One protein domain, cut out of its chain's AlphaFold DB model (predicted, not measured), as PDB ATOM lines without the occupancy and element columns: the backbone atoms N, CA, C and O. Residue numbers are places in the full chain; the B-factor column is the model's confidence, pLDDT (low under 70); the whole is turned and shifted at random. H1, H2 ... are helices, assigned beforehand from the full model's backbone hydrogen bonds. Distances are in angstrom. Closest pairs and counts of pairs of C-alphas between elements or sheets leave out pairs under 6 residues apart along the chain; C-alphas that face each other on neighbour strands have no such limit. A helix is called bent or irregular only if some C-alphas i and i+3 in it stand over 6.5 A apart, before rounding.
ATOM      1  N   SER A 211      19.937  20.395 -32.455       91.06
ATOM      2  CA  SER A 211      18.839  21.141 -33.052       91.06
ATOM      3  C   SER A 211      17.624  20.238 -33.299       91.06
ATOM      4  O   SER A 211      17.676  19.014 -33.156       91.06
ATOM      5  N   ARG A 212      16.508  20.846 -33.704       90.25
ATOM      6  CA  ARG A 212      15.264  20.134 -34.043       90.25
ATOM      7  C   ARG A 212      15.469  19.138 -35.190       90.25
ATOM      8  O   ARG A 212      14.999  18.006 -35.117       90.25
ATOM      9  N   SER A 213      16.210  19.529 -36.230       90.94
ATOM     10  CA  SER A 213      16.510  18.648 -37.367       90.94
ATOM     11  C   SER A 213      17.375  17.458 -36.956       90.94
ATOM     12  O   SER A 213      17.144  16.352 -37.436       90.94
ATOM     13  N   ASP A 214      18.303  17.657 -36.019       91.56
ATOM     14  CA  ASP A 214      19.151  16.588 -35.484       91.56
ATOM     15  C   ASP A 214      18.324  15.535 -34.742       91.56
ATOM     16  O   ASP A 214      18.486  14.342 -34.985       91.56
ATOM     17  N   LEU A 215      17.395  15.959 -33.878       91.69
ATOM     18  CA  LEU A 215      16.506  15.027 -33.179       91.69
ATOM     19  C   LEU A 215      15.585  14.279 -34.140       91.69
ATOM     20  O   LEU A 215      15.399  13.075 -33.984       91.69
ATOM     21  N   SER A 216      15.039  14.961 -35.148       90.19
ATOM     22  CA  SER A 216      14.247  14.303 -36.189       90.19
ATOM     23  C   SER A 216      15.066  13.255 -36.944       90.19
ATOM     24  O   SER A 216      14.557  12.172 -37.210       90.19
ATOM     25  N   LEU A 217      16.341  13.529 -37.231       89.94
ATOM     26  CA  LEU A 217      17.241  12.578 -37.884       89.94
ATOM     27  C   LEU A 217      17.503  11.343 -37.002       89.94
ATOM     28  O   LEU A 217      17.390  10.219 -37.484       89.94
ATOM     29  N   ILE A 218      17.775  11.542 -35.705       92.50
ATOM     30  CA  ILE A 218      17.953  10.453 -34.725       92.50
ATOM     31  C   ILE A 218      16.683   9.590 -34.620       92.50
ATOM     32  O   ILE A 218      16.753   8.361 -34.619       92.50
ATOM     33  N   LEU A 219      15.512  10.222 -34.520       90.38
ATOM     34  CA  LEU A 219      14.236   9.513 -34.389       90.38
ATOM     35  C   LEU A 219      13.868   8.774 -35.678       90.38
ATOM     36  O   LEU A 219      13.386   7.643 -35.618       90.38
ATOM     37  N   ASN A 220      14.164   9.361 -36.839       87.25
ATOM     38  CA  ASN A 220      13.995   8.692 -38.123       87.25
ATOM     39  C   ASN A 220      14.925   7.479 -38.248       87.25
ATOM     40  O   ASN A 220      14.471   6.443 -38.723       87.25
ATOM     41  N   ALA A 221      16.164   7.542 -37.745       86.56
ATOM     42  CA  ALA A 221      17.053   6.379 -37.687       86.56
ATOM     43  C   ALA A 221      16.396   5.198 -36.952       86.56
ATOM     44  O   ALA A 221      16.448   4.062 -37.409       86.56
ATOM     45  N   CYS A 222      15.682   5.474 -35.856       83.94
ATOM     46  CA  CYS A 222      14.934   4.452 -35.116       83.94
ATOM     47  C   CYS A 222      13.734   3.901 -35.905       83.94
ATOM     48  O   CYS A 222      13.348   2.752 -35.710       83.94
ATOM     49  N   SER A 223      13.135   4.698 -36.794       78.12
ATOM     50  CA  SER A 223      12.056   4.237 -37.684       78.12
ATOM     51  C   SER A 223      12.530   3.320 -38.805       78.12
ATOM     52  O   SER A 223      11.752   2.501 -39.291       78.12
ATOM     53  N   LEU A 224      13.820   3.383 -39.145       75.81
ATOM     54  CA  LEU A 224      14.454   2.490 -40.116       75.81
ATOM     55  C   LEU A 224      14.740   1.092 -39.555       75.81
ATOM     56  O   LEU A 224      15.216   0.233 -40.293       75.81
ATOM     57  N   LEU A 225      14.423   0.828 -38.281       74.06
ATOM     58  CA  LEU A 225      14.405  -0.530 -37.744       74.06
ATOM     59  C   LEU A 225      13.377  -1.357 -38.532       74.06
ATOM     60  O   LEU A 225      12.163  -1.294 -38.305       74.06
ATOM     61  N   ALA A 226      13.880  -2.110 -39.510       58.06
ATOM     62  CA  ALA A 226      13.089  -2.822 -40.499       58.06
ATOM     63  C   ALA A 226      12.858  -4.291 -40.118       58.06
ATOM     64  O   ALA A 226      13.662  -4.935 -39.449       58.06
ATOM     65  N   ALA A 227      11.770  -4.877 -40.629       50.66
ATOM     66  CA  ALA A 227      11.441  -6.296 -40.447       50.66
ATOM     67  C   ALA A 227      12.487  -7.276 -41.031       50.66
ATOM     68  O   ALA A 227      12.401  -8.473 -40.764       50.66
ATOM     69  N   LYS A 228      13.473  -6.788 -41.802       53.53
ATOM     70  CA  LYS A 228      14.623  -7.571 -42.295       53.53
ATOM     71  C   LYS A 228      15.505  -8.122 -41.170       53.53
ATOM     72  O   LYS A 228      16.191  -9.112 -41.376       53.53
ATOM     73  N   HIS A 229      15.398  -7.559 -39.969       57.16
ATOM     74  CA  HIS A 229      16.075  -8.033 -38.760       57.16
ATOM     75  C   HIS A 229      15.359  -9.222 -38.074       57.16
ATOM     76  O   HIS A 229      15.832  -9.751 -37.074       57.16
ATOM     77  N   SER A 230      14.187  -9.639 -38.573       48.31
ATOM     78  CA  SER A 230      13.333 -10.692 -37.992       48.31
ATOM     79  C   SER A 230      13.818 -12.151 -38.195       48.31
ATOM     80  O   SER A 230      13.680 -12.934 -37.254       48.31
ATOM     81  N   PRO A 247      16.432  -9.512 -28.612       75.25
ATOM     82  CA  PRO A 247      15.344  -8.573 -28.885       75.25
ATOM     83  C   PRO A 247      15.126  -7.558 -27.754       75.25
ATOM     84  O   PRO A 247      14.846  -6.382 -28.000       75.25
ATOM     85  N   ASP A 248      15.270  -8.033 -26.515       81.31
ATOM     86  CA  ASP A 248      15.034  -7.261 -25.298       81.31
ATOM     87  C   ASP A 248      16.089  -6.156 -25.122       81.31
ATOM     88  O   ASP A 248      15.737  -5.029 -24.777       81.31
ATOM     89  N   ASP A 249      17.358  -6.426 -25.451       84.56
ATOM     90  CA  ASP A 249      18.444  -5.440 -25.363       84.56
ATOM     91  C   ASP A 249      18.244  -4.284 -26.343       84.56
ATOM     92  O   ASP A 249      18.451  -3.115 -26.008       84.56
ATOM     93  N   LEU A 250      17.785  -4.596 -27.557       85.94
ATOM     94  CA  LEU A 250      17.462  -3.589 -28.560       85.94
ATOM     95  C   LEU A 250      16.243  -2.757 -28.151       85.94
ATOM     96  O   LEU A 250      16.266  -1.529 -28.276       85.94
ATOM     97  N   PHE A 251      15.200  -3.399 -27.618       87.75
ATOM     98  CA  PHE A 251      14.038  -2.703 -27.066       87.75
ATOM     99  C   PHE A 251      14.448  -1.727 -25.952       87.75
ATOM    100  O   PHE A 251      14.057  -0.554 -25.964       87.75
ATOM    101  N   ASP A 252      15.280  -2.184 -25.016       89.50
ATOM    102  CA  ASP A 252      15.775  -1.369 -23.912       89.50
ATOM    103  C   ASP A 252      16.693  -0.238 -24.390       89.50
ATOM    104  O   ASP A 252      16.585   0.885 -23.889       89.50
ATOM    105  N   ALA A 253      17.551  -0.474 -25.387       90.69
ATOM    106  CA  ALA A 253      18.397   0.560 -25.981       90.69
ATOM    107  C   ALA A 253      17.560   1.700 -26.583       90.69
ATOM    108  O   ALA A 253      17.838   2.877 -26.331       90.69
ATOM    109  N   VAL A 254      16.482   1.373 -27.305       92.19
ATOM    110  CA  VAL A 254      15.555   2.381 -27.849       92.19
ATOM    111  C   VAL A 254      14.822   3.106 -26.722       92.19
ATOM    112  O   VAL A 254      14.702   4.332 -26.748       92.19
ATOM    113  N   CYS A 255      14.380   2.387 -25.688       92.50
ATOM    114  CA  CYS A 255      13.729   3.004 -24.534       92.50
ATOM    115  C   CYS A 255      14.646   3.990 -23.794       92.50
ATOM    116  O   CYS A 255      14.201   5.070 -23.378       92.50
ATOM    117  N   ARG A 256      15.932   3.650 -23.650       93.88
ATOM    118  CA  ARG A 256      16.957   4.531 -23.075       93.88
ATOM    119  C   ARG A 256      17.163   5.769 -23.940       93.88
ATOM    120  O   ARG A 256      17.093   6.869 -23.401       93.88
ATOM    121  N   LEU A 257      17.288   5.617 -25.261       94.94
ATOM    122  CA  LEU A 257      17.390   6.744 -26.193       94.94
ATOM    123  C   LEU A 257      16.217   7.723 -26.039       94.94
ATOM    124  O   LEU A 257      16.429   8.918 -25.819       94.94
ATOM    125  N   LEU A 258      14.979   7.220 -26.099       94.38
ATOM    126  CA  LEU A 258      13.776   8.046 -25.953       94.38
ATOM    127  C   LEU A 258      13.743   8.753 -24.594       94.38
ATOM    128  O   LEU A 258      13.459   9.949 -24.513       94.38
ATOM    129  N   THR A 259      14.101   8.035 -23.529       93.69
ATOM    130  CA  THR A 259      14.207   8.597 -22.180       93.69
ATOM    131  C   THR A 259      15.237   9.724 -22.111       93.69
ATOM    132  O   THR A 259      14.970  10.756 -21.483       93.69
ATOM    133  N   SER A 260      16.400   9.550 -22.734       93.25
ATOM    134  CA  SER A 260      17.481  10.534 -22.730       93.25
ATOM    135  C   SER A 260      17.106  11.780 -23.532       93.25
ATOM    136  O   SER A 260      17.251  12.888 -23.010       93.25
ATOM    137  N   ILE A 261      16.489  11.629 -24.711       93.31
ATOM    138  CA  ILE A 261      15.926  12.751 -25.485       93.31
ATOM    139  C   ILE A 261      14.885  13.505 -24.649       93.31
ATOM    140  O   ILE A 261      14.967  14.723 -24.484       93.31
ATOM    141  N   LEU A 262      13.937  12.787 -24.043       91.75
ATOM    142  CA  LEU A 262      12.885  13.389 -23.229       91.75
ATOM    143  C   LEU A 262      13.424  14.053 -21.958       91.75
ATOM    144  O   LEU A 262      12.792  14.962 -21.435       91.75
ATOM    145  N   THR A 263      14.553  13.610 -21.411       89.94
ATOM    146  CA  THR A 263      15.115  14.197 -20.185       89.94
ATOM    147  C   THR A 263      15.985  15.413 -20.505       89.94
ATOM    148  O   THR A 263      15.896  16.422 -19.813       89.94
ATOM    149  N   GLN A 264      16.800  15.335 -21.558       90.06
ATOM    150  CA  GLN A 264      17.863  16.308 -21.825       90.06
ATOM    151  C   GLN A 264      17.524  17.301 -22.943       90.06
ATOM    152  O   GLN A 264      18.104  18.383 -22.990       90.06
ATOM    153  N   ARG A 265      16.590  16.963 -23.843       89.06
ATOM    154  CA  ARG A 265      16.345  17.676 -25.110       89.06
ATOM    155  C   ARG A 265      14.866  18.024 -25.341       89.06
ATOM    156  O   ARG A 265      14.392  18.032 -26.470       89.06
ATOM    157  N   ARG A 266      14.124  18.349 -24.274       86.69
ATOM    158  CA  ARG A 266      12.668  18.626 -24.326       86.69
ATOM    159  C   ARG A 266      12.267  19.773 -25.248       86.69
ATOM    160  O   ARG A 266      11.255  19.667 -25.925       86.69
ATOM    161  N   GLU A 267      13.012  20.873 -25.228       88.00
ATOM    162  CA  GLU A 267      12.688  22.063 -26.025       88.00
ATOM    163  C   GLU A 267      12.783  21.799 -27.534       88.00
ATOM    164  O   GLU A 267      11.787  22.012 -28.226       88.00
ATOM    165  N   PRO A 268      13.902  21.268 -28.068       87.25
ATOM    166  CA  PRO A 268      13.975  20.908 -29.484       87.25
ATOM    167  C   PRO A 268      13.071  19.722 -29.855       87.25
ATOM    168  O   PRO A 268      12.722  19.585 -31.023       87.25
ATOM    169  N   LEU A 269      12.648  18.892 -28.892       88.81
ATOM    170  CA  LEU A 269      11.740  17.770 -29.143       88.81
ATOM    171  C   LEU A 269      10.334  18.210 -29.576       88.81
ATOM    172  O   LEU A 269       9.671  17.430 -30.249       88.81
ATOM    173  N   VAL A 270       9.872  19.417 -29.214       87.69
ATOM    174  CA  VAL A 270       8.487  19.874 -29.466       87.69
ATOM    175  C   VAL A 270       8.083  19.725 -30.936       87.69
ATOM    176  O   VAL A 270       6.989  19.244 -31.229       87.69
ATOM    177  N   ASP A 271       8.994  20.031 -31.854       83.12
ATOM    178  CA  ASP A 271       8.720  19.954 -33.293       83.12
ATOM    179  C   ASP A 271       8.913  18.545 -33.869       83.12
ATOM    180  O   ASP A 271       8.419  18.232 -34.951       83.12
ATOM    181  N   SER A 272       9.592  17.668 -33.129       88.44
ATOM    182  CA  SER A 272       9.820  16.262 -33.476       88.44
ATOM    183  C   SER A 272       8.885  15.308 -32.715       88.44
ATOM    184  O   SER A 272       9.052  14.089 -32.795       88.44
ATOM    185  N   ILE A 273       7.876  15.831 -31.997       88.69
ATOM    186  CA  ILE A 273       6.871  15.036 -31.265       88.69
ATOM    187  C   ILE A 273       6.221  13.966 -32.155       88.69
ATOM    188  O   ILE A 273       6.108  12.831 -31.688       88.69
ATOM    189  N   PRO A 274       5.808  14.247 -33.410       86.38
ATOM    190  CA  PRO A 274       5.182  13.225 -34.247       86.38
ATOM    191  C   PRO A 274       6.085  12.007 -34.476       86.38
ATOM    192  O   PRO A 274       5.621  10.874 -34.340       86.38
ATOM    193  N   ALA A 275       7.377  12.228 -34.742       85.62
ATOM    194  CA  ALA A 275       8.356  11.155 -34.916       85.62
ATOM    195  C   ALA A 275       8.552  10.378 -33.606       85.62
ATOM    196  O   ALA A 275       8.448   9.153 -33.591       85.62
ATOM    197  N   TYR A 276       8.721  11.089 -32.488       89.25
ATOM    198  CA  TYR A 276       8.882  10.499 -31.157       89.25
ATOM    199  C   TYR A 276       7.689   9.618 -30.749       89.25
ATOM    200  O   TYR A 276       7.857   8.482 -30.301       89.25
ATOM    201  N   VAL A 277       6.464  10.112 -30.953       87.19
ATOM    202  CA  VAL A 277       5.226   9.356 -30.708       87.19
ATOM    203  C   VAL A 277       5.115   8.171 -31.660       87.19
ATOM    204  O   VAL A 277       4.629   7.115 -31.255       87.19
ATOM    205  N   GLY A 278       5.582   8.320 -32.900       83.81
ATOM    206  CA  GLY A 278       5.735   7.214 -33.835       83.81
ATOM    207  C   GLY A 278       6.524   6.066 -33.210       83.81
ATOM    208  O   GLY A 278       5.995   4.956 -33.138       83.81
ATOM    209  N   VAL A 279       7.731   6.337 -32.701       86.81
ATOM    210  CA  VAL A 279       8.596   5.304 -32.101       86.81
ATOM    211  C   VAL A 279       7.892   4.634 -30.918       86.81
ATOM    212  O   VAL A 279       7.850   3.409 -30.842       86.81
ATOM    213  N   ILE A 280       7.253   5.414 -30.037       88.62
ATOM    214  CA  ILE A 280       6.478   4.875 -28.902       88.62
ATOM    215  C   ILE A 280       5.353   3.951 -29.377       88.62
ATOM    216  O   ILE A 280       5.156   2.880 -28.805       88.62
ATOM    217  N   ARG A 281       4.608   4.341 -30.418       82.75
ATOM    218  CA  ARG A 281       3.566   3.485 -31.004       82.75
ATOM    219  C   ARG A 281       4.165   2.191 -31.550       82.75
ATOM    220  O   ARG A 281       3.576   1.137 -31.340       82.75
ATOM    221  N   GLY A 282       5.332   2.265 -32.190       79.62
ATOM    222  CA  GLY A 282       6.096   1.098 -32.627       79.62
ATOM    223  C   GLY A 282       6.423   0.142 -31.478       79.62
ATOM    224  O   GLY A 282       6.099  -1.036 -31.561       79.62
ATOM    225  N   LEU A 283       6.970   0.658 -30.374       84.75
ATOM    226  CA  LEU A 283       7.292  -0.138 -29.182       84.75
ATOM    227  C   LEU A 283       6.045  -0.748 -28.521       84.75
ATOM    228  O   LEU A 283       6.071  -1.891 -28.077       84.75
ATOM    229  N   LEU A 284       4.925  -0.017 -28.485       84.00
ATOM    230  CA  LEU A 284       3.653  -0.529 -27.962       84.00
ATOM    231  C   LEU A 284       3.127  -1.730 -28.758       84.00
ATOM    232  O   LEU A 284       2.450  -2.591 -28.194       84.00
ATOM    233  N   HIS A 285       3.438  -1.805 -30.054       77.62
ATOM    234  CA  HIS A 285       3.033  -2.932 -30.884       77.62
ATOM    235  C   HIS A 285       3.710  -4.253 -30.490       77.62
ATOM    236  O   HIS A 285       3.086  -5.289 -30.722       77.62
ATOM    237  N   CYS A 286       4.882  -4.237 -29.835       74.69
ATOM    238  CA  CYS A 286       5.524  -5.453 -29.315       74.69
ATOM    239  C   CYS A 286       4.590  -6.219 -28.360       74.69
ATOM    240  O   CYS A 286       4.466  -7.436 -28.433       74.69
ATOM    241  N   PHE A 287       3.843  -5.504 -27.513       74.06
ATOM    242  CA  PHE A 287       2.948  -6.118 -26.522       74.06
ATOM    243  C   PHE A 287       1.634  -6.638 -27.116       74.06
ATOM    244  O   PHE A 287       0.939  -7.430 -26.483       74.06
ATOM    245  N   LYS A 288       1.262  -6.201 -28.328       69.00
ATOM    246  CA  LYS A 288       0.017  -6.637 -28.980       69.00
ATOM    247  C   LYS A 288       0.078  -8.113 -29.398       69.00
ATOM    248  O   LYS A 288      -0.973  -8.735 -29.525       69.00
ATOM    249  N   GLN A 289       1.277  -8.663 -29.610       57.88
ATOM    250  CA  GLN A 289       1.454 -10.061 -30.009       57.88
ATOM    251  C   GLN A 289       1.293 -11.042 -28.835       57.88
ATOM    252  O   GLN A 289       0.610 -12.052 -28.988       57.88
ATOM    253  N   ASP A 290       1.842 -10.720 -27.659       50.81
ATOM    254  CA  ASP A 290       1.825 -11.614 -26.488       50.81
ATOM    255  C   ASP A 290       0.494 -11.612 -25.721       50.81
ATOM    256  O   ASP A 290       0.179 -12.563 -25.008       50.81
ATOM    257  N   LEU A 291      -0.332 -10.575 -25.889       49.34
ATOM    258  CA  LEU A 291      -1.650 -10.480 -25.247       49.34
ATOM    259  C   LEU A 291      -2.725 -11.365 -25.896       49.34
ATOM    260  O   LEU A 291      -3.895 -11.254 -25.534       49.34
ATOM    261  N   GLY A 292      -2.348 -12.223 -26.848       43.41
ATOM    262  CA  GLY A 292      -3.302 -12.888 -27.718       43.41
ATOM    263  C   GLY A 292      -4.010 -11.820 -28.532       43.41
ATOM    264  O   GLY A 292      -5.110 -11.381 -28.193       43.41
ATOM    265  N   TYR A 313       6.845   1.223 -37.886       59.00
ATOM    266  CA  TYR A 313       7.901   0.471 -37.209       59.00
ATOM    267  C   TYR A 313       7.647  -1.040 -37.367       59.00
ATOM    268  O   TYR A 313       7.179  -1.700 -36.434       59.00
ATOM    269  N   PRO A 314       7.887  -1.606 -38.562       58.41
ATOM    270  CA  PRO A 314       7.542  -2.992 -38.887       58.41
ATOM    271  C   PRO A 314       8.415  -4.030 -38.164       58.41
ATOM    272  O   PRO A 314       8.077  -5.213 -38.166       58.41
ATOM    273  N   TYR A 315       9.541  -3.612 -37.577       65.25
ATOM    274  CA  TYR A 315      10.405  -4.486 -36.788       65.25
ATOM    275  C   TYR A 315       9.808  -4.814 -35.418       65.25
ATOM    276  O   TYR A 315       9.562  -5.978 -35.112       65.25
ATOM    277  N   PHE A 316       9.498  -3.787 -34.624       62.66
ATOM    278  CA  PHE A 316       8.923  -3.946 -33.287       62.66
ATOM    279  C   PHE A 316       7.564  -4.647 -33.313       62.66
ATOM    280  O   PHE A 316       7.249  -5.438 -32.432       62.66
ATOM    281  N   SER A 317       6.778  -4.449 -34.373       60.41
ATOM    282  CA  SER A 317       5.488  -5.123 -34.519       60.41
ATOM    283  C   SER A 317       5.579  -6.630 -34.769       60.41
ATOM    284  O   SER A 317       4.540  -7.284 -34.711       60.41
ATOM    285  N   LYS A 318       6.773  -7.175 -35.046       62.91
ATOM    286  CA  LYS A 318       7.054  -8.605 -35.275       62.91
ATOM    287  C   LYS A 318       8.005  -9.212 -34.237       62.91
ATOM    288  O   LYS A 318       8.362 -10.383 -34.356       62.91
ATOM    289  N   LEU A 319       8.448  -8.414 -33.268       66.94
ATOM    290  CA  LEU A 319       9.422  -8.808 -32.263       66.94
ATOM    291  C   LEU A 319       8.706  -9.503 -31.101       66.94
ATOM    292  O   LEU A 319       7.862  -8.890 -30.449       66.94
ATOM    293  N   LYS A 320       9.062 -10.761 -30.828       70.00
ATOM    294  CA  LYS A 320       8.637 -11.446 -29.606       70.00
ATOM    295  C   LYS A 320       9.649 -11.142 -28.506       70.00
ATOM    296  O   LYS A 320      10.831 -11.432 -28.677       70.00
ATOM    297  N   LEU A 321       9.185 -10.531 -27.422       73.56
ATOM    298  CA  LEU A 321      10.019 -10.186 -26.274       73.56
ATOM    299  C   LEU A 321      10.130 -11.398 -25.347       73.56
ATOM    300  O   LEU A 321       9.133 -12.083 -25.109       73.56
ATOM    301  N   ASN A 322      11.320 -11.666 -24.810       77.56
ATOM    302  CA  ASN A 322      11.481 -12.770 -23.859       77.56
ATOM    303  C   ASN A 322      10.996 -12.346 -22.466       77.56
ATOM    304  O   ASN A 322      10.413 -13.153 -21.741       77.56
ATOM    305  N   ASN A 323      11.177 -11.068 -22.112       81.62
ATOM    306  CA  ASN A 323      10.685 -10.484 -20.866       81.62
ATOM    307  C   ASN A 323       9.749  -9.278 -21.107       81.62
ATOM    308  O   ASN A 323      10.156  -8.118 -20.970       81.62
ATOM    309  N   PRO A 324       8.457  -9.515 -21.408       79.88
ATOM    310  CA  PRO A 324       7.499  -8.438 -21.659       79.88
ATOM    311  C   PRO A 324       7.227  -7.571 -20.418       79.88
ATOM    312  O   PRO A 324       6.803  -6.424 -20.548       79.88
ATOM    313  N   ILE A 325       7.478  -8.076 -19.206       81.06
ATOM    314  CA  ILE A 325       7.270  -7.311 -17.969       81.06
ATOM    315  C   ILE A 325       8.314  -6.199 -17.853       81.06
ATOM    316  O   ILE A 325       7.946  -5.031 -17.721       81.06
ATOM    317  N   ALA A 326       9.599  -6.542 -17.968       83.94
ATOM    318  CA  ALA A 326      10.685  -5.563 -17.912       83.94
ATOM    319  C   ALA A 326      10.550  -4.508 -19.026       83.94
ATOM    320  O   ALA A 326      10.681  -3.308 -18.777       83.94
ATOM    321  N   ALA A 327      10.178  -4.938 -20.234       83.81
ATOM    322  CA  ALA A 327       9.917  -4.043 -21.355       83.81
ATOM    323  C   ALA A 327       8.742  -3.081 -21.076       83.81
ATOM    324  O   ALA A 327       8.822  -1.882 -21.368       83.81
ATOM    325  N   ALA A 328       7.652  -3.569 -20.473       85.38
ATOM    326  CA  ALA A 328       6.521  -2.728 -20.089       85.38
ATOM    327  C   ALA A 328       6.913  -1.705 -19.010       85.38
ATOM    328  O   ALA A 328       6.474  -0.555 -19.069       85.38
ATOM    329  N   GLU A 329       7.772  -2.080 -18.059       86.75
ATOM    330  CA  GLU A 329       8.327  -1.164 -17.056       86.75
ATOM    331  C   GLU A 329       9.244  -0.100 -17.681       86.75
ATOM    332  O   GLU A 329       9.163   1.078 -17.320       86.75
ATOM    333  N   SER A 330      10.099  -0.476 -18.638       87.81
ATOM    334  CA  SER A 330      10.914   0.461 -19.429       87.81
ATOM    335  C   SER A 330      10.039   1.481 -20.162       87.81
ATOM    336  O   SER A 330      10.273   2.689 -20.064       87.81
ATOM    337  N   LEU A 331       8.965   1.030 -20.815       88.88
ATOM    338  CA  LEU A 331       8.035   1.917 -21.511       88.88
ATOM    339  C   LEU A 331       7.212   2.789 -20.547       88.88
ATOM    340  O   LEU A 331       7.004   3.978 -20.800       88.88
ATOM    341  N   ALA A 332       6.773   2.237 -19.414       86.75
ATOM    342  CA  ALA A 332       6.045   2.982 -18.391       86.75
ATOM    343  C   ALA A 332       6.877   4.146 -17.834       86.75
ATOM    344  O   ALA A 332       6.336   5.241 -17.649       86.75
ATOM    345  N   ARG A 333       8.190   3.949 -17.643       88.44
ATOM    346  CA  ARG A 333       9.129   5.007 -17.230       88.44
ATOM    347  C   ARG A 333       9.191   6.159 -18.237       88.44
ATOM    348  O   ARG A 333       9.229   7.321 -17.829       88.44
ATOM    349  N   ILE A 334       9.148   5.865 -19.540       89.38
ATOM    350  CA  ILE A 334       9.103   6.896 -20.594       89.38
ATOM    351  C   ILE A 334       7.821   7.718 -20.469       89.38
ATOM    352  O   ILE A 334       7.867   8.948 -20.407       89.38
ATOM    353  N   LEU A 335       6.675   7.037 -20.407       87.88
ATOM    354  CA  LEU A 335       5.367   7.685 -20.356       87.88
ATOM    355  C   LEU A 335       5.194   8.521 -19.083       87.88
ATOM    356  O   LEU A 335       4.646   9.620 -19.126       87.88
ATOM    357  N   GLU A 336       5.713   8.047 -17.952       86.62
ATOM    358  CA  GLU A 336       5.704   8.810 -16.708       86.62
ATOM    359  C   GLU A 336       6.506  10.108 -16.837       86.62
ATOM    360  O   GLU A 336       5.999  11.189 -16.519       86.62
ATOM    361  N   LYS A 337       7.717  10.038 -17.398       85.44
ATOM    362  CA  LYS A 337       8.551  11.223 -17.636       85.44
ATOM    363  C   LYS A 337       7.897  12.245 -18.568       85.44
ATOM    364  O   LYS A 337       8.198  13.435 -18.437       85.44
ATOM    365  N   MET A 338       7.006  11.823 -19.471       82.94
ATOM    366  CA  MET A 338       6.236  12.745 -20.321       82.94
ATOM    367  C   MET A 338       5.231  13.563 -19.495       82.94
ATOM    368  O   MET A 338       4.968  14.717 -19.820       82.94
ATOM    369  N   ARG A 383      -5.819   3.778 -18.324       47.97
ATOM    370  CA  ARG A 383      -6.276   2.479 -18.840       47.97
ATOM    371  C   ARG A 383      -5.116   1.571 -19.234       47.97
ATOM    372  O   ARG A 383      -5.163   0.391 -18.912       47.97
ATOM    373  N   PHE A 384      -4.059   2.104 -19.848       49.75
ATOM    374  CA  PHE A 384      -2.847   1.340 -20.156       49.75
ATOM    375  C   PHE A 384      -2.121   0.888 -18.882       49.75
ATOM    376  O   PHE A 384      -1.818  -0.288 -18.740       49.75
ATOM    377  N   ARG A 385      -1.935   1.773 -17.892       54.41
ATOM    378  CA  ARG A 385      -1.384   1.415 -16.571       54.41
ATOM    379  C   ARG A 385      -2.226   0.356 -15.870       54.41
ATOM    380  O   ARG A 385      -1.673  -0.559 -15.268       54.41
ATOM    381  N   GLN A 386      -3.549   0.464 -15.949       57.28
ATOM    382  CA  GLN A 386      -4.468  -0.511 -15.373       57.28
ATOM    383  C   GLN A 386      -4.428  -1.842 -16.136       57.28
ATOM    384  O   GLN A 386      -4.488  -2.890 -15.503       57.28
ATOM    385  N   ALA A 387      -4.251  -1.824 -17.460       53.06
ATOM    386  CA  ALA A 387      -4.061  -3.019 -18.280       53.06
ATOM    387  C   ALA A 387      -2.710  -3.699 -17.998       53.06
ATOM    388  O   ALA A 387      -2.678  -4.908 -17.794       53.06
ATOM    389  N   CYS A 388      -1.617  -2.938 -17.882       47.09
ATOM    390  CA  CYS A 388      -0.306  -3.452 -17.481       47.09
ATOM    391  C   CYS A 388      -0.325  -4.007 -16.051       47.09
ATOM    392  O   CYS A 388       0.197  -5.093 -15.830       47.09
ATOM    393  N   ARG A 389      -0.971  -3.326 -15.090       54.50
ATOM    394  CA  ARG A 389      -1.145  -3.843 -13.716       54.50
ATOM    395  C   ARG A 389      -1.977  -5.121 -13.676       54.50
ATOM    396  O   ARG A 389      -1.582  -6.066 -13.010       54.50
ATOM    397  N   ARG A 390      -3.089  -5.176 -14.414       49.97
ATOM    398  CA  ARG A 390      -3.910  -6.393 -14.518       49.97
ATOM    399  C   ARG A 390      -3.137  -7.535 -15.174       49.97
ATOM    400  O   ARG A 390      -3.236  -8.662 -14.716       49.97
ATOM    401  N   SER A 391      -2.328  -7.245 -16.192       45.00
ATOM    402  CA  SER A 391      -1.441  -8.233 -16.818       45.00
ATOM    403  C   SER A 391      -0.373  -8.743 -15.835       45.00
ATOM    404  O   SER A 391      -0.184  -9.948 -15.702       45.00
ATOM    405  N   LEU A 392       0.239  -7.848 -15.051       45.88
ATOM    406  CA  LEU A 392       1.177  -8.183 -13.968       45.88
ATOM    407  C   LEU A 392       0.542  -9.058 -12.878       45.88
ATOM    408  O   LEU A 392       1.167 -10.011 -12.418       45.88
ATOM    409  N   GLU A 393      -0.694  -8.760 -12.475       48.03
ATOM    410  CA  GLU A 393      -1.448  -9.552 -11.495       48.03
ATOM    411  C   GLU A 393      -1.850 -10.929 -12.034       48.03
ATOM    412  O   GLU A 393      -1.849 -11.901 -11.282       48.03
ATOM    413  N   VAL A 394      -2.166 -11.037 -13.328       45.53
ATOM    414  CA  VAL A 394      -2.494 -12.315 -13.978       45.53
ATOM    415  C   VAL A 394      -1.248 -13.188 -14.146       45.53
ATOM    416  O   VAL A 394      -1.312 -14.379 -13.850       45.53
ATOM    417  N   SER A 395      -0.107 -12.619 -14.546       38.00
ATOM    418  CA  SER A 395       1.154 -13.361 -14.675       38.00
ATOM    419  C   SER A 395       1.711 -13.813 -13.321       38.00
ATOM    420  O   SER A 395       2.154 -14.950 -13.202       38.00
TER     421      SER A 395
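This is residues 211 to 230, 247 to 292, 313 to 338 and 383 to 395 of the 399 residues of the protein "Urb2 domain-containing protein" of Rhizoclosmatium globosum (UniProt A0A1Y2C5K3). Four helices, H1 to H4, make an up-and-down bundle, each running against the one before it. The hairpin of H2 and H3 forms its core, with H1 packed on H3, H4 packed on H2, and H5 outside the bundle beyond H4. The printed part has 105 residues, with five named helices in the order H1 to H5 and no named strand; the class is all helix. It is compact, with a radius of gyration of the C-alphas of 13.9 A and spans of 44 by 32 by 20 A.

H1, residues 212 to 223, touches residues 268 to 279 alone of H3, residues 266 to 290; their closest C-alphas, of Arg 212 and Pro 268, are 4.8 A apart. H2, residues 247 to 264, forms a helical hairpin with H3, at a shallow tilt of 24 degrees, opposite ways; the closest C-alphas are those of Leu 262 and Leu 269, 7.4 A apart. H4, residues 324 to 338, touches H2, the same way at a shallow tilt of 11 degrees; the closest C-alphas, of Thr 259 and Ile 334, are 5.6 A apart. H5, residues 383 to 395, only just touches H4, with 3 pairs of C-alphas within 8 A, the closest those of Ile 325 and Leu 392, 7.3 A apart. H1 and H4 are apart. In H1, H2, H4 and H5 every O i to N i+4 pair is within hydrogen-bond range; in H3 11 of 21 are.

H1 begins at C-alpha 212 (15.264, 20.134, -34.043) and is 16.6 A long from first to last C-alpha. H2 is 26.0 A long, H3 32.2 A, H4 21.3 A and H5 18.0 A, ending at C-alpha 395 (1.154, -13.361, -14.675). H3 is irregular, with C-alphas 271 and 274 7.7 A apart, and has a kink of 82 degrees near residue 273.

The C-alphas farthest apart, of Ser 211 and Val 394, are 44.0 A apart. Residues 231 to 246, 293 to 312 and 339 to 382 are cut out, with C-alpha gaps of 9.6 A, 19.9 A and 16.3 A. The link from H2 to H3 is tight. The mean pLDDT of the printed part is 76.9; residues 226 to 230, 288 to 292, 313 to 319 and 383 to 395 are under 70.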